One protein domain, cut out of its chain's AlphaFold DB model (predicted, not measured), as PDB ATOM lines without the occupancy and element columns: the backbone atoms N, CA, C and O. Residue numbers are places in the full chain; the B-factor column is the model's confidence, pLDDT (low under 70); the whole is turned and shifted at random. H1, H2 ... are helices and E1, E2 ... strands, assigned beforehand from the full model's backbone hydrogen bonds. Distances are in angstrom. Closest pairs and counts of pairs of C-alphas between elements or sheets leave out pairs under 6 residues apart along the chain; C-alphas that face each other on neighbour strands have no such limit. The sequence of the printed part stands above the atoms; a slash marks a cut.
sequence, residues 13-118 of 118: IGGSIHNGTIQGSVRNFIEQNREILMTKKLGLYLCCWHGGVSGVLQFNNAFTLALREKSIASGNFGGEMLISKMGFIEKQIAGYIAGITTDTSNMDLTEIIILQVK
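AT A GLANCE: This is residues 13 to 118 of the 118 residues of the protein "Flavodoxin" of Bacillus sp. AFS037270 (UniProt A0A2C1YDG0). A small parallel sheet of three strands has H3 slantwise over one face and the short H4 beside it. H1 lies off the edge strand E1 and the short H6 off the other edge strand E3, while an arm of two chain stretches leads past the strands' last residues to H5, held well away from the rest. The printed part has 106 residues, with three named strands and six named helices in the order E1 H1 H2 E2 H3 H4 E3 H5 H6; the sheet runs E1 E2 E3, and the class is mixed, helices and strands. The whole is compact, with a radius of gyration of the C-alphas of 15.0 A, and spans 44 by 30 by 20 A, the arm with H5 making much of the length.

IN THESE COORDINATES: E1, residues 13 to 18, begins at C-alpha 13 (124.765, -9.529, 34.194) and is 16.2 A long. H1 is residues 24 to 32, 12.1 A, and H2 residues 34 to 37. E2, residues 41 to 47, is 20.5 A long. H3, residues 52 to 62, is 15.7 A long, and H4 is residues 65 to 70. E3 is residues 73 to 76, 10.7 A. H5, residues 88 to 98, is 15.4 A long and begins at C-alpha 88 (93.404, -7.535, 31.767). H6, residues 109 to 113, ends at C-alpha 113 (126.223, 6.581, 28.096).

HOW THE PARTS SIT: E1 and E2 are parallel at 17 degrees, with N 13 and O 43 2.9 A apart, within hydrogen-bond range. E2 and E3 are parallel at 5 degrees, with N 46 and O 75 also 2.9 A apart. E1, H1 H2, E2 and E2, H3 H4, E3 are strand-helix-strand units, parallel neighbour strands joined through helices, both with right-handed crossovers. H3 is on the sheet at a height of 8.2 A, over E2 and only just not over E3, on which 2 of its 11 C-alphas fall; on the local plane it stands at 53 degrees to E2, slantwise to the strands. Its closest C-alphas to E2 are those of Phe 59 and Leu 46, 6.5 A. H1, H4 and H6 only graze the sheet; the closest C-alphas of H6 and E3 are those of Glu 111 and Gly 75, 6.3 A. H2 is not on the sheet and is close to H1 but not clearly touching, Leu 37 and Ile 30 having C-alphas 7.7 A apart. H5 is apart from H1, H3 and H6, among others. Every O i to N i+4 pair is within hydrogen-bond range in H1, H3, H4 and H5; H2, with 4 residues, is too short for any O i to N i+4 pair, and H6 has 0 of 1 such pairs within range, beside 1 of 2 O i to N i+3 pairs.

THE WHOLE: The C-alphas farthest apart, Thr 39 and Phe 88, are 44.8 A apart. The printed part has no cut, and the link from E3 to H5, 11 residues, is long. Residues 80 to 81 pair antiparallel with 104 to 105. Mean pLDDT of the printed part is 87.5; residues 109 to 118 are under 70.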
ATOM      1  N   ILE A  13     126.022  -8.953  33.718       96.00
ATOM      2  CA  ILE A  13     124.765  -9.529  34.194       96.00
ATOM      3  C   ILE A  13     123.752  -8.413  34.364       96.00
ATOM      4  O   ILE A  13     124.007  -7.421  35.039       96.00
ATOM      5  N   GLY A  14     122.571  -8.607  33.801       94.94
ATOM      6  CA  GLY A  14     121.462  -7.716  34.060       94.94
ATOM      7  C   GLY A  14     120.141  -8.287  33.612       94.94
ATOM      8  O   GLY A  14     120.055  -9.409  33.112       94.94
ATOM      9  N   GLY A  15     119.093  -7.515  33.843       94.38
ATOM     10  CA  GLY A  15     117.738  -7.921  33.522       94.38
ATOM     11  C   GLY A  15     116.737  -6.822  33.826       94.38
ATOM     12  O   GLY A  15     117.089  -5.751  34.314       94.38
ATOM     13  N   SER A  16     115.473  -7.102  33.538       93.44
ATOM     14  CA  SER A  16     114.370  -6.225  33.910       93.44
ATOM     15  C   SER A  16     113.831  -6.563  35.299       93.44
ATOM     16  O   SER A  16     113.921  -7.708  35.757       93.44
ATOM     17  N   ILE A  17     113.220  -5.573  35.948       91.94
ATOM     18  CA  ILE A  17     112.350  -5.813  37.097       91.94
ATOM     19  C   ILE A  17     110.914  -6.001  36.627       91.94
ATOM     20  O   ILE A  17     110.314  -5.099  36.044       91.94
ATOM     21  N   HIS A  18     110.340  -7.144  36.985       85.62
ATOM     22  CA  HIS A  18     108.902  -7.373  36.931       85.62
ATOM     23  C   HIS A  18     108.417  -7.758  38.324       85.62
ATOM     24  O   HIS A  18     109.082  -8.509  39.039       85.62
ATOM     25  N   ASN A  19     107.272  -7.208  38.734       82.69
ATOM     26  CA  ASN A  19     106.679  -7.455  40.053       82.69
ATOM     27  C   ASN A  19     107.694  -7.296  41.207       82.69
ATOM     28  O   ASN A  19     107.747  -8.105  42.129       82.69
ATOM     29  N   GLY A  20     108.545  -6.267  41.123       85.88
ATOM     30  CA  GLY A  20     109.510  -5.904  42.164       85.88
ATOM     31  C   GLY A  20     110.778  -6.760  42.245       85.88
ATOM     32  O   GLY A  20     111.623  -6.477  43.091       85.88
ATOM     33  N   THR A  21     110.955  -7.769  41.385       91.50
ATOM     34  CA  THR A  21     112.149  -8.632  41.409       91.50
ATOM     35  C   THR A  21     112.783  -8.817  40.034       91.50
ATOM     36  O   THR A  21     112.113  -8.726  39.004       91.50
ATOM     37  N   ILE A  22     114.092  -9.093  40.018       95.62
ATOM     38  CA  ILE A  22     114.782  -9.527  38.801       95.62
ATOM     39  C   ILE A  22     114.337 -10.944  38.432       95.62
ATOM     40  O   ILE A  22     113.998 -11.752  39.303       95.62
ATOM     41  N   GLN A  23     114.363 -11.240  37.137       95.12
ATOM     42  CA  GLN A  23     114.008 -12.534  36.560       95.12
ATOM     43  C   GLN A  23     114.679 -13.700  37.310       95.12
ATOM     44  O   GLN A  23     115.880 -13.677  37.594       95.12
ATOM     45  N   GLY A  24     113.906 -14.749  37.609       95.31
ATOM     46  CA  GLY A  24     114.392 -15.896  38.385       95.31
ATOM     47  C   GLY A  24     115.570 -16.626  37.735       95.31
ATOM     48  O   GLY A  24     116.454 -17.100  38.440       95.31
ATOM     49  N   SER A  25     115.634 -16.658  36.401       95.06
ATOM     50  CA  SER A  25     116.766 -17.213  35.652       95.06
ATOM     51  C   SER A  25     118.073 -16.468  35.932       95.06
ATOM     52  O   SER A  25     119.092 -17.112  36.168       95.06
ATOM     53  N   VAL A  26     118.040 -15.132  35.969       96.44
ATOM     54  CA  VAL A  26     119.211 -14.294  36.274       96.44
ATOM     55  C   VAL A  26     119.668 -14.522  37.711       96.44
ATOM     56  O   VAL A  26     120.853 -14.729  37.954       96.44
ATOM     57  N   ARG A  27     118.726 -14.569  38.663       95.31
ATOM     58  CA  ARG A  27     119.031 -14.883  40.065       95.31
ATOM     59  C   ARG A  27     119.697 -16.252  40.199       95.31
ATOM     60  O   ARG A  27     120.764 -16.356  40.789       95.31
ATOM     61  N   ASN A  28     119.107 -17.285  39.601       95.75
ATOM     62  CA  ASN A  28     119.647 -18.642  39.647       95.75
ATOM     63  C   ASN A  28     121.039 -18.723  39.010       95.75
ATOM     64  O   ASN A  28     121.908 -19.410  39.537       95.75
ATOM     65  N   PHE A  29     121.263 -18.005  37.909       95.62
ATOM     66  CA  PHE A  29     122.570 -17.929  37.267       95.62
ATOM     67  C   PHE A  29     123.625 -17.309  38.190       95.62
ATOM     68  O   PHE A  29     124.719 -17.858  38.307       95.62
ATOM     69  N   ILE A  30     123.295 -16.204  38.868       95.81
ATOM     70  CA  ILE A  30     124.189 -15.555  39.835       95.81
ATOM     71  C   ILE A  30     124.543 -16.518  40.970       95.81
ATOM     72  O   ILE A  30     125.721 -16.681  41.275       95.81
ATOM     73  N   GLU A  31     123.546 -17.179  41.562       95.12
ATOM     74  CA  GLU A  31     123.762 -18.095  42.688       95.12
ATOM     75  C   GLU A  31     124.627 -19.297  42.293       95.12
ATOM     76  O   GLU A  31     125.591 -19.624  42.981       95.12
ATOM     77  N   GLN A  32     124.350 -19.916  41.143       95.38
ATOM     78  CA  GLN A  32     125.098 -21.084  40.664       95.38
ATOM     79  C   GLN A  32     126.552 -20.769  40.298       95.38
ATOM     80  O   GLN A  32     127.389 -21.666  40.296       95.38
ATOM     81  N   ASN A  33     126.858 -19.510  39.980       95.56
ATOM     82  CA  ASN A  33     128.166 -19.095  39.476       95.56
ATOM     83  C   ASN A  33     128.885 -18.111  40.406       95.56
ATOM     84  O   ASN A  33     129.886 -17.511  40.008       95.56
ATOM     85  N   ARG A  34     128.390 -17.925  41.634       94.94
ATOM     86  CA  ARG A  34     128.805 -16.845  42.538       94.94
ATOM     87  C   ARG A  34     130.319 -16.759  42.702       94.94
ATOM     88  O   ARG A  34     130.881 -15.680  42.556       94.94
ATOM     89  N   GLU A  35     130.975 -17.881  42.983       95.56
ATOM     90  CA  GLU A  35     132.425 -17.923  43.205       95.56
ATOM     91  C   GLU A  35     133.208 -17.507  41.959       95.56
ATOM     92  O   GLU A  35     134.087 -16.650  42.039       95.56
ATOM     93  N   ILE A  36     132.836 -18.036  40.792       96.50
ATOM     94  CA  ILE A  36     133.507 -17.713  39.532       96.50
ATOM     95  C   ILE A  36     133.282 -16.239  39.184       96.50
ATOM     96  O   ILE A  36     134.234 -15.557  38.812       96.50
ATOM     97  N   LEU A  37     132.069 -15.705  39.361       96.69
ATOM     98  CA  LEU A  37     131.759 -14.295  39.094       96.69
ATOM     99  C   LEU A  37     132.636 -13.331  39.904       96.69
ATOM    100  O   LEU A  37     133.032 -12.289  39.380       96.69
ATOM    101  N   MET A  38     133.016 -13.698  41.131       96.50
ATOM    102  CA  MET A  38     133.932 -12.895  41.952       96.50
ATOM    103  C   MET A  38     135.358 -12.827  41.383       96.50
ATOM    104  O   MET A  38     136.113 -11.931  41.754       96.50
ATOM    105  N   THR A  39     135.726 -13.716  40.459       95.94
ATOM    106  CA  THR A  39     137.033 -13.704  39.776       95.94
ATOM    107  C   THR A  39     137.033 -12.888  38.479       95.94
ATOM    108  O   THR A  39     138.097 -12.523  37.982       95.94
ATOM    109  N   LYS A  40     135.857 -12.577  37.918       96.19
ATOM    110  CA  LYS A  40     135.727 -11.952  36.591       96.19
ATOM    111  C   LYS A  40     135.738 -10.420  36.650       96.19
ATOM    112  O   LYS A  40     135.521  -9.796  37.697       96.19
ATOM    113  N   LYS A  41     135.957  -9.786  35.492       96.12
ATOM    114  CA  LYS A  41     135.580  -8.380  35.274       96.12
ATOM    115  C   LYS A  41     134.058  -8.317  35.144       96.12
ATOM    116  O   LYS A  41     133.506  -8.735  34.131       96.12
ATOM    117  N   LEU A  42     133.393  -7.870  36.206       96.06
ATOM    118  CA  LEU A  42     131.941  -7.945  36.331       96.06
ATOM    119  C   LEU A  42     131.289  -6.596  36.014       96.06
ATOM    120  O   LEU A  42     131.602  -5.599  36.661       96.06
ATOM    121  N   GLY A  43     130.364  -6.578  35.062       95.62
ATOM    122  CA  GLY A  43     129.425  -5.479  34.849       95.62
ATOM    123  C   GLY A  43     128.034  -5.865  35.338       95.62
ATOM    124  O   GLY A  43     127.615  -7.009  35.158       95.62
ATOM    125  N   LEU A  44     127.316  -4.925  35.946       95.69
ATOM    126  CA  LEU A  44     125.937  -5.122  36.384       95.69
ATOM    127  C   LEU A  44     125.022  -4.102  35.718       95.69
ATOM    128  O   LEU A  44     125.373  -2.931  35.601       95.69
ATOM    129  N   TYR A  45     123.826  -4.513  35.320       93.94
ATOM    130  CA  TYR A  45     122.809  -3.547  34.934       93.94
ATOM    131  C   TYR A  45     121.402  -3.983  35.308       93.94
ATOM    132  O   TYR A  45     121.111  -5.167  35.476       93.94
ATOM    133  N   LEU A  46     120.509  -3.010  35.422       93.38
ATOM    134  CA  LEU A  46     119.094  -3.249  35.642       93.38
ATOM    135  C   LEU A  46     118.265  -2.360  34.723       93.38
ATOM    136  O   LEU A  46     118.618  -1.208  34.488       93.38
ATOM    137  N   CYS A  47     117.150  -2.894  34.241       92.12
ATOM    138  CA  CYS A  47     116.102  -2.102  33.615       92.12
ATOM    139  C   CYS A  47     114.890  -2.072  34.549       92.12
ATOM    140  O   CYS A  47     114.165  -3.062  34.702       92.12
ATOM    141  N   CYS A  48     114.685  -0.940  35.207       89.25
ATOM    142  CA  CYS A  48     113.598  -0.711  36.136       89.25
ATOM    143  C   CYS A  48     112.840   0.564  35.764       89.25
ATOM    144  O   CYS A  48     113.423   1.638  35.703       89.25
ATOM    145  N   TRP A  49     111.521   0.465  35.588       88.12
ATOM    146  CA  TRP A  49     110.679   1.640  35.329       88.12
ATOM    147  C   TRP A  49     110.700   2.665  36.488       88.12
ATOM    148  O   TRP A  49     110.547   3.865  36.266       88.12
ATOM    149  N   HIS A  50     110.927   2.216  37.728       83.00
ATOM    150  CA  HIS A  50     111.051   3.110  38.877       83.00
ATOM    151  C   HIS A  50     112.432   3.780  38.918       83.00
ATOM    152  O   HIS A  50     113.460   3.112  39.013       83.00
ATOM    153  N   GLY A  51     112.438   5.112  38.936       82.69
ATOM    154  CA  GLY A  51     113.631   5.913  39.211       82.69
ATOM    155  C   GLY A  51     113.870   6.155  40.707       82.69
ATOM    156  O   GLY A  51     113.180   5.612  41.579       82.69
ATOM    157  N   GLY A  52     114.854   7.006  41.007       85.12
ATOM    158  CA  GLY A  52     115.144   7.490  42.359       85.12
ATOM    159  C   GLY A  52     115.433   6.376  43.373       85.12
ATOM    160  O   GLY A  52     116.055   5.361  43.057       85.12
ATOM    161  N   VAL A  53     114.964   6.562  44.611       87.88
ATOM    162  CA  VAL A  53     115.214   5.635  45.733       87.88
ATOM    163  C   VAL A  53     114.678   4.228  45.449       87.88
ATOM    164  O   VAL A  53     115.343   3.243  45.764       87.88
ATOM    165  N   SER A  54     113.507   4.115  44.814       88.69
ATOM    166  CA  SER A  54     112.905   2.822  44.475       88.69
ATOM    167  C   SER A  54     113.746   2.041  43.466       88.69
ATOM    168  O   SER A  54     113.945   0.839  43.649       88.69
ATOM    169  N   GLY A  55     114.290   2.713  42.447       89.12
ATOM    170  CA  GLY A  55     115.216   2.099  41.492       89.12
ATOM    171  C   GLY A  55     116.498   1.603  42.166       89.12
ATOM    172  O   GLY A  55     116.907   0.460  41.956       89.12
ATOM    173  N   VAL A  56     117.087   2.415  43.053       89.81
ATOM    174  CA  VAL A  56     118.284   2.037  43.832       89.81
ATOM    175  C   VAL A  56     118.014   0.820  44.720       89.81
ATOM    176  O   VAL A  56     118.828  -0.104  44.773       89.81
ATOM    177  N   LEU A  57     116.865   0.779  45.400       92.25
ATOM    178  CA  LEU A  57     116.495  -0.354  46.248       92.25
ATOM    179  C   LEU A  57     116.324  -1.637  45.428       92.25
ATOM    180  O   LEU A  57     116.810  -2.691  45.832       92.25
ATOM    181  N   GLN A  58     115.685  -1.559  44.260       92.94
ATOM    182  CA  GLN A  58     115.530  -2.722  43.385       92.94
ATOM    183  C   GLN A  58     116.869  -3.205  42.817       92.94
ATOM    184  O   GLN A  58     117.091  -4.414  42.762       92.94
ATOM    185  N   PHE A  59     117.789  -2.297  42.489       93.69
ATOM    186  CA  PHE A  59     119.157  -2.652  42.108       93.69
ATOM    187  C   PHE A  59     119.896  -3.386  43.233       93.69
ATOM    188  O   PHE A  59     120.480  -4.448  43.017       93.69
ATOM    189  N   ASN A  60     119.811  -2.865  44.457       93.62
ATOM    190  CA  ASN A  60     120.441  -3.473  45.628       93.62
ATOM    191  C   ASN A  60     119.818  -4.822  46.018       93.62
ATOM    192  O   ASN A  60     120.521  -5.680  46.545       93.62
ATOM    193  N   ASN A  61     118.525  -5.020  45.749       94.62
ATOM    194  CA  ASN A  61     117.843  -6.296  45.961       94.62
ATOM    195  C   ASN A  61     118.166  -7.320  44.863       94.62
ATOM    196  O   ASN A  61     118.194  -8.518  45.134       94.62
ATOM    197  N   ALA A  62     118.393  -6.868  43.625       95.38
ATOM    198  CA  ALA A  62     118.762  -7.736  42.511       95.38
ATOM    199  C   ALA A  62     120.203  -8.255  42.629       95.38
ATOM    200  O   ALA A  62     120.474  -9.396  42.256       95.38
ATOM    201  N   PHE A  63     121.115  -7.435  43.164       95.88
ATOM    202  CA  PHE A  63     122.537  -7.754  43.254       95.88
ATOM    203  C   PHE A  63     123.074  -7.574  44.675       95.88
ATOM    204  O   PHE A  63     123.029  -6.485  45.255       95.88
ATOM    205  N   THR A  64     123.657  -8.643  45.221       95.19
ATOM    206  CA  THR A  64     124.268  -8.620  46.559       95.19
ATOM    207  C   THR A  64     125.340  -7.534  46.678       95.19
ATOM    208  O   THR A  64     125.973  -7.158  45.690       95.19
ATOM    209  N   LEU A  65     125.579  -7.044  47.901       95.25
ATOM    210  CA  LEU A  65     126.606  -6.025  48.154       95.25
ATOM    211  C   LEU A  65     127.977  -6.435  47.594       95.25
ATOM    212  O   LEU A  65     128.602  -5.639  46.907       95.25
ATOM    213  N   ALA A  66     128.376  -7.697  47.783       95.75
ATOM    214  CA  ALA A  66     129.646  -8.219  47.281       95.75
ATOM    215  C   ALA A  66     129.790  -8.089  45.752       95.75
ATOM    216  O   ALA A  66     130.837  -7.672  45.264       95.75
ATOM    217  N   LEU A  67     128.735  -8.400  44.987       95.44
ATOM    218  CA  LEU A  67     128.758  -8.247  43.527       95.44
ATOM    219  C   LEU A  67     128.788  -6.774  43.123       95.44
ATOM    220  O   LEU A  67     129.530  -6.411  42.215       95.44
ATOM    221  N   ARG A  68     128.019  -5.924  43.815       94.62
ATOM    222  CA  ARG A  68     127.986  -4.478  43.558       94.62
ATOM    223  C   ARG A  68     129.328  -3.815  43.844       94.62
ATOM    224  O   ARG A  68     129.733  -2.926  43.105       94.62
ATOM    225  N   GLU A  69     130.019  -4.205  44.905       93.75
ATOM    226  CA  GLU A  69     131.351  -3.681  45.229       93.75
ATOM    227  C   GLU A  69     132.413  -4.189  44.252       93.75
ATOM    228  O   GLU A  69     133.266  -3.415  43.830       93.75
ATOM    229  N   LYS A  70     132.324  -5.457  43.831       93.94
ATOM    230  CA  LYS A  70     133.263  -6.069  42.878       93.94
ATOM    231  C   LYS A  70     133.056  -5.622  41.429       93.94
ATOM    232  O   LYS A  70     133.987  -5.749  40.622       93.94
ATOM    233  N   SER A  71     131.848  -5.191  41.066       94.44
ATOM    234  CA  SER A  71     131.534  -4.801  39.693       94.44
ATOM    235  C   SER A  71     132.339  -3.573  39.290       94.44
ATOM    236  O   SER A  71     132.319  -2.572  40.002       94.44
ATOM    237  N   ILE A  72     132.979  -3.635  38.126       94.19
ATOM    238  CA  ILE A  72     133.725  -2.507  37.562       94.19
ATOM    239  C   ILE A  72     132.799  -1.458  36.964       94.19
ATOM    240  O   ILE A  72     133.223  -0.334  36.786       94.19
ATOM    241  N   ALA A  73     131.558  -1.817  36.640       91.25
ATOM    242  CA  ALA A  73     130.550  -0.893  36.153       91.25
ATOM    243  C   ALA A  73     129.164  -1.364  36.589       91.25
ATOM    244  O   ALA A  73     128.888  -2.568  36.625       91.25
ATOM    245  N   SER A  74     128.301  -0.415  36.931       91.19
ATOM    246  CA  SER A  74     126.906  -0.658  37.297       91.19
ATOM    247  C   SER A  74     126.016   0.427  36.703       91.19
ATOM    248  O   SER A  74     126.418   1.588  36.702       91.19
ATOM    249  N   GLY A  75     124.819   0.070  36.241       88.94
ATOM    250  CA  GLY A  75     123.855   1.045  35.722       88.94
ATOM    251  C   GLY A  75     122.402   0.613  35.890       88.94
ATOM    252  O   GLY A  75     122.079  -0.573  35.814       88.94
ATOM    253  N   ASN A  76     121.511   1.578  36.113       89.56
ATOM    254  CA  ASN A  76     120.070   1.377  35.991       89.56
ATOM    255  C   ASN A  76     119.575   2.205  34.808       89.56
ATOM    256  O   ASN A  76     119.577   3.428  34.870       89.56
ATOM    257  N   PHE A  77     119.150   1.541  33.740       90.12
ATOM    258  CA  PHE A  77     118.830   2.194  32.467       90.12
ATOM    259  C   PHE A  77     117.357   2.590  32.348       90.12
ATOM    260  O   PHE A  77     116.858   2.877  31.257       90.12
ATOM    261  N   GLY A  78     116.640   2.594  33.470       89.69
ATOM    262  CA  GLY A  78     115.218   2.872  33.476       89.69
ATOM    263  C   GLY A  78     114.409   1.718  32.888       89.69
ATOM    264  O   GLY A  78     114.854   0.569  32.839       89.69
ATOM    265  N   GLY A  79     113.194   1.994  32.437       89.44
ATOM    266  CA  GLY A  79     112.361   0.959  31.835       89.44
ATOM    267  C   GLY A  79     111.027   1.475  31.338       89.44
ATOM    268  O   GLY A  79     110.693   2.647  31.494       89.44
ATOM    269  N   GLU A  80     110.254   0.569  30.755       89.75
ATOM    270  CA  GLU A  80     108.951   0.870  30.176       89.75
ATOM    271  C   GLU A  80     107.845   0.129  30.919       89.75
ATOM    272  O   GLU A  80     107.987  -1.042  31.282       89.75
ATOM    273  N   MET A  81     106.721   0.812  31.109       88.25
ATOM    274  CA  MET A  81     105.476   0.214  31.565       88.25
ATOM    275  C   MET A  81     104.523   0.174  30.377       88.25
ATOM    276  O   MET A  81     103.836   1.145  30.083       88.25
ATOM    277  N   LEU A  82     104.526  -0.955  29.670       89.88
ATOM    278  CA  LEU A  82     103.747  -1.158  28.449       89.88
ATOM    279  C   LEU A  82     102.373  -1.740  28.787       89.88
ATOM    280  O   LEU A  82     102.138  -2.939  28.614       89.88
ATOM    281  N   ILE A  83     101.474  -0.890  29.288       89.00
ATOM    282  CA  ILE A  83     100.080  -1.234  29.590       89.00
ATOM    283  C   ILE A  83      99.430  -1.937  28.398       89.00
ATOM    284  O   ILE A  83      98.783  -2.958  28.585       89.00
ATOM    285  N   SER A  84      99.647  -1.478  27.166       90.50
ATOM    286  CA  SER A  84      99.099  -2.059  25.935       90.50
ATOM    287  C   SER A  84      99.385  -3.558  25.787       90.50
ATOM    288  O   SER A  84      98.524  -4.292  25.294       90.50
ATOM    289  N   LYS A  85     100.538  -4.020  26.291       88.88
ATOM    290  CA  LYS A  85     101.014  -5.410  26.221       88.88
ATOM    291  C   LYS A  85     100.624  -6.273  27.427       88.88
ATOM    292  O   LYS A  85     100.876  -7.473  27.403       88.88
ATOM    293  N   MET A  86     100.021  -5.689  28.463       88.19
ATOM    294  CA  MET A  86      99.604  -6.397  29.677       88.19
ATOM    295  C   MET A  86      98.257  -7.120  29.513       88.19
ATOM    296  O   MET A  86      97.373  -6.681  28.761       88.19
ATOM    297  N   GLY A  87      98.067  -8.198  30.280       91.00
ATOM    298  CA  GLY A  87      96.770  -8.860  30.432       91.00
ATOM    299  C   GLY A  87      95.756  -7.994  31.193       91.00
ATOM    300  O   GLY A  87      96.117  -7.030  31.863       91.00
ATOM    301  N   PHE A  88      94.464  -8.337  31.128       90.19
ATOM    302  CA  PHE A  88      93.404  -7.535  31.767       90.19
ATOM    303  C   PHE A  88      93.631  -7.332  33.277       90.19
ATOM    304  O   PHE A  88      93.498  -6.220  33.776       90.19
ATOM    305  N   ILE A  89      94.034  -8.384  33.998       87.56
ATOM    306  CA  ILE A  89      94.285  -8.318  35.447       87.56
ATOM    307  C   ILE A  89      95.499  -7.428  35.759       87.56
ATOM    308  O   ILE A  89      95.427  -6.569  36.634       87.56
ATOM    309  N   GLU A  90      96.595  -7.596  35.019       83.31
ATOM    310  CA  GLU A  90      97.824  -6.810  35.189       83.31
ATOM    311  C   GLU A  90      97.577  -5.316  34.937       83.31
ATOM    312  O   GLU A  90      98.031  -4.482  35.720       83.31
ATOM    313  N   LYS A  91      96.775  -4.978  33.914       85.38
ATOM    314  CA  LYS A  91      96.345  -3.598  33.624       85.38
ATOM    315  C   LYS A  91      95.600  -2.967  34.799       85.38
ATOM    316  O   LYS A  91      95.901  -1.837  35.176       85.38
ATOM    317  N   GLN A  92      94.653  -3.694  35.394       84.75
ATOM    318  CA  GLN A  92      93.877  -3.192  36.534       84.75
ATOM    319  C   GLN A  92      94.771  -2.934  37.758       84.75
ATOM    320  O   GLN A  92      94.617  -1.914  38.428       84.75
ATOM    321  N   ILE A  93      95.733  -3.824  38.028       82.12
ATOM    322  CA  ILE A  93      96.698  -3.664  39.128       82.12
ATOM    323  C   ILE A  93      97.613  -2.457  38.881       82.12
ATOM    324  O   ILE A  93      97.810  -1.649  39.788       82.12
ATOM    325  N   ALA A  94      98.140  -2.303  37.663       80.44
ATOM    326  CA  ALA A  94      98.991  -1.172  37.297       80.44
ATOM    327  C   ALA A  94      98.250   0.171  37.435       80.44
ATOM    328  O   ALA A  94      98.783   1.108  38.032       80.44
ATOM    329  N   GLY A  95      96.995   0.239  36.980       80.81
ATOM    330  CA  GLY A  95      96.149   1.421  37.140       80.81
ATOM    331  C   GLY A  95      95.873   1.769  38.606       80.81
ATOM    332  O   GLY A  95      95.916   2.939  38.969       80.81
ATOM    333  N   TYR A  96      95.646   0.768  39.461       78.88
ATOM    334  CA  TYR A  96      95.380   0.984  40.887       78.88
ATOM    335  C   TYR A  96      96.624   1.415  41.679       78.88
ATOM    336  O   TYR A  96      96.545   2.333  42.490       78.88
ATOM    337  N   ILE A  97      97.767   0.754  41.462       72.88
ATOM    338  CA  ILE A  97      98.985   0.966  42.263       72.88
ATOM    339  C   ILE A  97      99.792   2.159  41.755       72.88
ATOM    340  O   ILE A  97     100.294   2.949  42.550       72.88
ATOM    341  N   ALA A  98      99.955   2.269  40.437       74.25
ATOM    342  CA  ALA A  98     100.835   3.261  39.834       74.25
ATOM    343  C   ALA A  98     100.073   4.460  39.254       74.25
ATOM    344  O   ALA A  98     100.702   5.447  38.883       74.25
ATOM    345  N   GLY A  99      98.739   4.392  39.148       80.69
ATOM    346  CA  GLY A  99      97.949   5.423  38.468       80.69
ATOM    347  C   GLY A  99      98.203   5.481  36.957       80.69
ATOM    348  O   GLY A  99      97.873   6.476  36.318       80.69
ATOM    349  N   ILE A 100      98.810   4.436  36.381       79.44
ATOM    350  CA  ILE A 100      99.238   4.402  34.980       79.44
ATOM    351  C   ILE A 100      98.246   3.580  34.172       79.44
ATOM    352  O   ILE A 100      98.050   2.391  34.414       79.44
ATOM    353  N   THR A 101      97.630   4.230  33.190       82.81
ATOM    354  CA  THR A 101      96.610   3.636  32.313       82.81
ATOM    355  C   THR A 101      97.048   3.557  30.852       82.81
ATOM    356  O   THR A 101      96.355   2.961  30.031       82.81
ATOM    357  N   THR A 102      98.210   4.121  30.524       88.06
ATOM    358  CA  THR A 102      98.791   4.142  29.179       88.06
ATOM    359  C   THR A 102     100.252   3.734  29.219       88.06
ATOM    360  O   THR A 102     100.879   3.738  30.277       88.06
ATOM    361  N   ASP A 103     100.812   3.410  28.057       91.69
ATOM    362  CA  ASP A 103     102.234   3.111  27.948       91.69
ATOM    363  C   ASP A 103     103.065   4.315  28.403       91.69
ATOM    364  O   ASP A 103     102.795   5.455  28.019       91.69
ATOM    365  N   THR A 104     104.064   4.064  29.245       90.69
ATOM    366  CA  THR A 104     105.000   5.089  29.717       90.69
ATOM    367  C   THR A 104     106.425   4.566  29.667       90.69
ATOM    368  O   THR A 104     106.674   3.367  29.819       90.69
ATOM    369  N   SER A 105     107.368   5.482  29.468       90.06
ATOM    370  CA  SER A 105     108.791   5.183  29.376       90.06
ATOM    371  C   SER A 105     109.558   6.091  30.324       90.06
ATOM    372  O   SER A 105     109.415   7.308  30.270       90.06
ATOM    373  N   ASN A 106     110.365   5.473  31.180       88.38
ATOM    374  CA  ASN A 106     111.323   6.121  32.070       88.38
ATOM    375  C   ASN A 106     112.747   5.688  31.698       88.38
ATOM    376  O   ASN A 106     113.571   5.473  32.579       88.38
ATOM    377  N   MET A 107     113.030   5.462  30.411       86.19
ATOM    378  CA  MET A 107     114.381   5.102  29.979       86.19
ATOM    379  C   MET A 107     115.367   6.216  30.330       86.19
ATOM    380  O   MET A 107     115.193   7.361  29.913       86.19
ATOM    381  N   ASP A 108     116.423   5.858  31.054       77.81
ATOM    382  CA  ASP A 108     117.508   6.778  31.374       77.81
ATOM    383  C   ASP A 108     118.647   6.578  30.377       77.81
ATOM    384  O   ASP A 108     119.572   5.789  30.580       77.81
ATOM    385  N   LEU A 109     118.547   7.282  29.250       68.75
ATOM    386  CA  LEU A 109     119.552   7.227  28.188       68.75
ATOM    387  C   LEU A 109     120.885   7.873  28.603       68.75
ATOM    388  O   LEU A 109     121.901   7.643  27.949       68.75
ATOM    389  N   THR A 110     120.899   8.659  29.682       69.38
ATOM    390  CA  THR A 110     122.110   9.311  30.197       69.38
ATOM    391  C   THR A 110     122.981   8.295  30.925       69.38
ATOM    392  O   THR A 110     124.182   8.213  30.671       69.38
ATOM    393  N   GLU A 111     122.365   7.451  31.753       63.34
ATOM    394  CA  GLU A 111     123.030   6.332  32.436       63.34
ATOM    395  C   GLU A 111     123.541   5.267  31.448       63.34
ATOM    396  O   GLU A 111     124.564   4.632  31.691       63.34
ATOM    397  N   ILE A 112     122.899   5.102  30.282       55.56
ATOM    398  CA  ILE A 112     123.385   4.205  29.210       55.56
ATOM    399  C   ILE A 112     124.739   4.671  28.649       55.56
ATOM    400  O   ILE A 112     125.564   3.844  28.256       55.56
ATOM    401  N   ILE A 113     124.980   5.984  28.611       47.56
ATOM    402  CA  ILE A 113     126.223   6.581  28.096       47.56
ATOM    403  C   ILE A 113     127.304   6.616  29.186       47.56
ATOM    404  O   ILE A 113     128.495   6.539  28.876       47.56
ATOM    405  N   ILE A 114     126.903   6.674  30.457       51.09
ATOM    406  CA  ILE A 114     127.799   6.718  31.610       51.09
ATOM    407  C   ILE A 114     127.673   5.404  32.378       51.09
ATOM    408  O   ILE A 114     127.077   5.331  33.447       51.09
ATOM    409  N   LEU A 115     128.301   4.346  31.865       55.34
ATOM    410  CA  LEU A 115     128.673   3.250  32.751       55.34
ATOM    411  C   LEU A 115     129.583   3.848  33.829       55.34
ATOM    412  O   LEU A 115     130.693   4.286  33.525       55.34
ATOM    413  N   GLN A 116     129.091   3.911  35.066       54.12
ATOM    414  CA  GLN A 116     129.850   4.388  36.220       54.12
ATOM    415  C   GLN A 116     130.967   3.379  36.485       54.12
ATOM    416  O   GLN A 116     130.773   2.397  37.208       54.12
ATOM    417  N   VAL A 117     132.104   3.565  35.811       57.34
ATOM    418  CA  VAL A 117     133.281   2.728  36.014       57.34
ATOM    419  C   VAL A 117     133.841   3.046  37.397       57.34
ATOM    420  O   VAL A 117     134.155   4.201  37.678       57.34
ATOM    421  N   LYS A 118     133.899   2.032  38.260       55.97
ATOM    422  CA  LYS A 118     134.501   2.122  39.595       55.97
ATOM    423  C   LYS A 118     136.011   1.959  39.543       55.97
ATOM    424  O   LYS A 118     136.485   1.147  38.713       55.97
TER     425      LYS A 118